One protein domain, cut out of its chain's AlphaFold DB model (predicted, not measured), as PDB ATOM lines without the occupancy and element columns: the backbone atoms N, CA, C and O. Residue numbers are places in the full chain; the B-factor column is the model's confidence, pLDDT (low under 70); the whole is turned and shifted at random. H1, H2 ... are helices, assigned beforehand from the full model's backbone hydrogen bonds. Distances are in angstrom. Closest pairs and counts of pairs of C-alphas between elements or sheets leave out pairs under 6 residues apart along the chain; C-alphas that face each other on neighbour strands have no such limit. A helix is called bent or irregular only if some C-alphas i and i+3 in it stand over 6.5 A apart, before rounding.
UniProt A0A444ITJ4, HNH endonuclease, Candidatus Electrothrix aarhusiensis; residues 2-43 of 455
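This is residues 2 to 43 of the 455 residues of the protein "HNH endonuclease" of Candidatus Electrothrix aarhusiensis (UniProt A0A444ITJ4). One long bent helix, H2, makes the length of the model, and a shorter helix, H1, turns off at its first end to form an L. The two helices meet at a corner near Tyr 15, and the rest of each sticks out. The printed part has 42 residues with two named helices, H1 then H2, and no named strand; the class is all helix. It is extended, with a radius of gyration of the C-alphas of 16.8 A and spans of 53 by 20 by 9 A.

H2, residues 16 to 41, was assigned as one helix by its hydrogen bonds but is bent: C-alphas 26 and 29 are 6.9 A apart. Its arm H2a, residues 16 to 26, is 15.1 A long from C-alpha 16 at (160.823, 210.622, 190.516). Its arm H2b, residues 29 to 41, is 18.4 A long and ends at C-alpha 41, (194.905, 205.726, 176.651). H1, residues 2 to 14, is 18.3 A long from C-alpha 2 at (150.671, 192.547, 190.746).

H2a and H2b stand at a steep tilt of 37 degrees, only just past shallow. H1 and H2a are close but not clearly touching, and their closest C-alphas, of Leu 12 and Thr 19, are 6.7 A apart. Their lines are about perpendicular, at 89 degrees. H1 and H2b are apart. Each O i to N i+4 pair is within hydrogen-bond range in H1 and H2b, and 6 of 7 are in H2a.

The two C-alphas farthest apart, of Phe 3 and Ser 43, are 53.8 A apart. The link from H1 to H2 is tight, the printed part has no cut, and no printed residue is under 70 in pLDDT.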
ATOM      1  N   PRO A   2     150.927 191.378 191.607       75.19
ATOM      2  CA  PRO A   2     150.671 192.547 190.746       75.19
ATOM      3  C   PRO A   2     150.445 193.851 191.530       75.19
ATOM      4  O   PRO A   2     150.974 194.886 191.152       75.19
ATOM      5  N   PHE A   3     149.752 193.800 192.673       80.19
ATOM      6  CA  PHE A   3     149.491 194.989 193.498       80.19
ATOM      7  C   PHE A   3     150.772 195.617 194.073       80.19
ATOM      8  O   PHE A   3     150.925 196.830 194.075       80.19
ATOM      9  N   PHE A   4     151.733 194.789 194.490       77.75
ATOM     10  CA  PHE A   4     153.010 195.255 195.041       77.75
ATOM     11  C   PHE A   4     153.868 195.957 193.977       77.75
ATOM     12  O   PHE A   4     154.492 196.974 194.252       77.75
ATOM     13  N   ILE A   5     153.839 195.451 192.739       83.12
ATOM     14  CA  ILE A   5     154.517 196.069 191.592       83.12
ATOM     15  C   ILE A   5     153.854 197.408 191.237       83.12
ATOM     16  O   ILE A   5     154.557 198.384 191.001       83.12
ATOM     17  N   ILE A   6     152.518 197.485 191.265       86.81
ATOM     18  CA  ILE A   6     151.778 198.731 191.001       86.81
ATOM     19  C   ILE A   6     152.095 199.798 192.058       86.81
ATOM     20  O   ILE A   6     152.324 200.949 191.700       86.81
ATOM     21  N   VAL A   7     152.179 199.422 193.338       85.12
ATOM     22  CA  VAL A   7     152.553 200.341 194.430       85.12
ATOM     23  C   VAL A   7     153.999 200.832 194.283       85.12
ATOM     24  O   VAL A   7     154.252 202.020 194.463       85.12
ATOM     25  N   ILE A   8     154.940 199.961 193.895       82.44
ATOM     26  CA  ILE A   8     156.333 200.360 193.628       82.44
ATOM     27  C   ILE A   8     156.409 201.322 192.435       82.44
ATOM     28  O   ILE A   8     157.106 202.328 192.512       82.44
ATOM     29  N   ILE A   9     155.684 201.050 191.348       83.75
ATOM     30  CA  ILE A   9     155.664 201.922 190.165       83.75
ATOM     31  C   ILE A   9     155.039 203.280 190.500       83.75
ATOM     32  O   ILE A   9     155.596 204.307 190.123       83.75
ATOM     33  N   ALA A  10     153.932 203.305 191.248       84.88
ATOM     34  CA  ALA A  10     153.305 204.546 191.700       84.88
ATOM     35  C   ALA A  10     154.261 205.376 192.574       84.88
ATOM     36  O   ALA A  10     154.418 206.568 192.328       84.88
ATOM     37  N   ALA A  11     154.981 204.741 193.506       80.69
ATOM     38  CA  ALA A  11     155.988 205.408 194.330       80.69
ATOM     39  C   ALA A  11     157.194 205.911 193.509       80.69
ATOM     40  O   ALA A  11     157.684 207.013 193.740       80.69
ATOM     41  N   LEU A  12     157.672 205.153 192.517       82.50
ATOM     42  CA  LEU A  12     158.759 205.597 191.632       82.50
ATOM     43  C   LEU A  12     158.364 206.821 190.791       82.50
ATOM     44  O   LEU A  12     159.215 207.673 190.542       82.50
ATOM     45  N   ILE A  13     157.094 206.911 190.377       86.81
ATOM     46  CA  ILE A  13     156.540 208.060 189.646       86.81
ATOM     47  C   ILE A  13     156.335 209.254 190.586       86.81
ATOM     48  O   ILE A  13     156.666 210.377 190.221       86.81
ATOM     49  N   GLU A  14     155.826 209.032 191.797       91.38
ATOM     50  CA  GLU A  14     155.566 210.095 192.776       91.38
ATOM     51  C   GLU A  14     156.866 210.731 193.298       91.38
ATOM     52  O   GLU A  14     156.959 211.953 193.411       91.38
ATOM     53  N   TYR A  15     157.910 209.925 193.519       89.94
ATOM     54  CA  TYR A  15     159.219 210.368 194.016       89.94
ATOM     55  C   TYR A  15     160.294 210.437 192.924       89.94
ATOM     56  O   TYR A  15     161.489 210.327 193.216       89.94
ATOM     57  N   TRP A  16     159.902 210.633 191.660       88.12
ATOM     58  CA  TRP A  16     160.823 210.622 190.516       88.12
ATOM     59  C   TRP A  16     161.991 211.615 190.664       88.12
ATOM     60  O   TRP A  16     163.120 211.320 190.290       88.12
ATOM     61  N   TYR A  17     161.756 212.767 191.294       87.50
ATOM     62  CA  TYR A  17     162.770 213.795 191.549       87.50
ATOM     63  C   TYR A  17     163.838 213.382 192.581       87.50
ATOM     64  O   TYR A  17     164.858 214.053 192.681       87.50
ATOM     65  N   ILE A  18     163.635 212.295 193.334       87.00
ATOM     66  CA  ILE A  18     164.626 211.702 194.253       87.00
ATOM     67  C   ILE A  18     165.235 210.448 193.628       87.00
ATOM     68  O   ILE A  18     166.448 210.245 193.674       87.00
ATOM     69  N   THR A  19     164.397 209.607 193.023       84.19
ATOM     70  CA  THR A  19     164.830 208.329 192.455       84.19
ATOM     71  C   THR A  19     165.710 208.535 191.224       84.19
ATOM     72  O   THR A  19     166.708 207.838 191.075       84.19
ATOM     73  N   LEU A  20     165.423 209.534 190.386       83.94
ATOM     74  CA  LEU A  20     166.168 209.808 189.155       83.94
ATOM     75  C   LEU A  20     167.581 210.372 189.442       83.94
ATOM     76  O   LEU A  20     168.539 209.827 188.890       83.94
ATOM     77  N   PRO A  21     167.786 211.340 190.366       85.31
ATOM     78  CA  PRO A  21     169.129 211.731 190.806       85.31
ATOM     79  C   PRO A  21     169.873 210.634 191.570       85.31
ATOM     80  O   PRO A  21     171.076 210.489 191.387       85.31
ATOM     81  N   ALA A  22     169.186 209.836 192.396       84.25
ATOM     82  CA  ALA A  22     169.819 208.719 193.098       84.25
ATOM     83  C   ALA A  22     170.350 207.666 192.113       84.25
ATOM     84  O   ALA A  22     171.483 207.211 192.247       84.25
ATOM     85  N   VAL A  23     169.567 207.339 191.082       84.00
ATOM     86  CA  VAL A  23     169.995 206.471 189.980       84.00
ATOM     87  C   VAL A  23     171.149 207.109 189.203       84.00
ATOM     88  O   VAL A  23     172.132 206.431 188.929       84.00
ATOM     89  N   PHE A  24     171.102 208.413 188.918       84.75
ATOM     90  CA  PHE A  24     172.207 209.125 188.264       84.75
ATOM     91  C   PHE A  24     173.505 209.067 189.085       84.75
ATOM     92  O   PHE A  24     174.559 208.750 188.538       84.75
ATOM     93  N   CYS A  25     173.435 209.265 190.405       85.31
ATOM     94  CA  CYS A  25     174.576 209.144 191.317       85.31
ATOM     95  C   CYS A  25     175.205 207.742 191.322       85.31
ATOM     96  O   CYS A  25     176.413 207.635 191.521       85.31
ATOM     97  N   LEU A  26     174.432 206.682 191.056       85.19
ATOM     98  CA  LEU A  26     174.974 205.326 190.894       85.19
ATOM     99  C   LEU A  26     175.811 205.175 189.613       85.19
ATOM    100  O   LEU A  26     176.723 204.353 189.582       85.19
ATOM    101  N   PHE A  27     175.542 205.975 188.574       85.19
ATOM    102  CA  PHE A  27     176.284 205.947 187.306       85.19
ATOM    103  C   PHE A  27     177.485 206.899 187.263       85.19
ATOM    104  O   PHE A  27     178.383 206.695 186.444       85.19
ATOM    105  N   ILE A  28     177.543 207.911 188.141       85.88
ATOM    106  CA  ILE A  28     178.657 208.875 188.209       85.88
ATOM    107  C   ILE A  28     180.033 208.180 188.300       85.88
ATOM    108  O   ILE A  28     180.908 208.541 187.511       85.88
ATOM    109  N   PRO A  29     180.261 207.170 189.170       86.56
ATOM    110  CA  PRO A  29     181.546 206.470 189.233       86.56
ATOM    111  C   PRO A  29     181.945 205.821 187.902       86.56
ATOM    112  O   PRO A  29     183.088 205.963 187.473       86.56
ATOM    113  N   SER A  30     181.004 205.177 187.207       83.75
ATOM    114  CA  SER A  30     181.254 204.548 185.903       83.75
ATOM    115  C   SER A  30     181.595 205.572 184.820       83.75
ATOM    116  O   SER A  30     182.483 205.333 184.003       83.75
ATOM    117  N   ILE A  31     180.929 206.733 184.831       86.44
ATOM    118  CA  ILE A  31     181.230 207.839 183.912       86.44
ATOM    119  C   ILE A  31     182.639 208.384 184.181       86.44
ATOM    120  O   ILE A  31     183.418 208.560 183.246       86.44
ATOM    121  N   ILE A  32     183.000 208.604 185.450       88.19
ATOM    122  CA  ILE A  32     184.336 209.078 185.842       88.19
ATOM    123  C   ILE A  32     185.418 208.084 185.400       88.19
ATOM    124  O   ILE A  32     186.408 208.495 184.799       88.19
ATOM    125  N   LEU A  33     185.216 206.785 185.649       88.56
ATOM    126  CA  LEU A  33     186.141 205.727 185.231       88.56
ATOM    127  C   LEU A  33     186.338 205.707 183.711       88.56
ATOM    128  O   LEU A  33     187.464 205.554 183.246       88.56
ATOM    129  N   HIS A  34     185.270 205.915 182.936       90.06
ATOM    130  CA  HIS A  34     185.352 205.982 181.479       90.06
ATOM    131  C   HIS A  34     186.172 207.189 180.994       90.06
ATOM    132  O   HIS A  34     187.053 207.029 180.153       90.06
ATOM    133  N   PHE A  35     185.963 208.383 181.560       90.06
ATOM    134  CA  PHE A  35     186.776 209.557 181.213       90.06
ATOM    135  C   PHE A  35     188.249 209.397 181.616       90.06
ATOM    136  O   PHE A  35     189.137 209.753 180.842       90.06
ATOM    137  N   GLN A  36     188.524 208.838 182.800       90.12
ATOM    138  CA  GLN A  36     189.894 208.548 183.241       90.12
ATOM    139  C   GLN A  36     190.586 207.536 182.321       90.12
ATOM    140  O   GLN A  36     191.765 207.695 182.009       90.12
ATOM    141  N   LYS A  37     189.845 206.526 181.857       92.75
ATOM    142  CA  LYS A  37     190.310 205.531 180.891       92.75
ATOM    143  C   LYS A  37     190.697 206.170 179.553       92.75
ATOM    144  O   LYS A  37     191.817 205.967 179.097       92.75
ATOM    145  N   GLU A  38     189.810 206.966 178.950       91.12
ATOM    146  CA  GLU A  38     190.086 207.648 177.673       91.12
ATOM    147  C   GLU A  38     191.292 208.593 177.784       91.12
ATOM    148  O   GLU A  38     192.174 208.594 176.926       91.12
ATOM    149  N   HIS A  39     191.388 209.346 178.886       91.25
ATOM    150  CA  HIS A  39     192.540 210.210 179.142       91.25
ATOM    151  C   HIS A  39     193.848 209.416 179.269       91.25
ATOM    152  O   HIS A  39     194.873 209.815 178.717       91.25
ATOM    153  N   TYR A  40     193.815 208.276 179.963       90.94
ATOM    154  CA  TYR A  40     194.976 207.406 180.118       90.94
ATOM    155  C   TYR A  40     195.452 206.832 178.778       90.94
ATOM    156  O   TYR A  40     196.640 206.920 178.466       90.94
ATOM    157  N   PHE A  41     194.547 206.297 177.954       91.00
ATOM    158  CA  PHE A  41     194.905 205.726 176.651       91.00
ATOM    159  C   PHE A  41     195.384 206.771 175.637       91.00
ATOM    160  O   PHE A  41     196.194 206.448 174.767       91.00
ATOM    161  N   ALA A  42     194.942 208.024 175.768       92.12
ATOM    162  CA  ALA A  42     195.423 209.141 174.957       92.12
ATOM    163  C   ALA A  42     196.755 209.748 175.449       92.12
ATOM    164  O   ALA A  42     197.302 210.628 174.784       92.12
ATOM    165  N   SER A  43     197.281 209.320 176.603       92.19
ATOM    166  CA  SER A  43     198.499 209.897 177.183       92.19
ATOM    167  C   SER A  43     199.762 209.563 176.373       92.19
ATOM    168  O   SER A  43     199.920 208.458 175.847       92.19
TER     169      SER A  43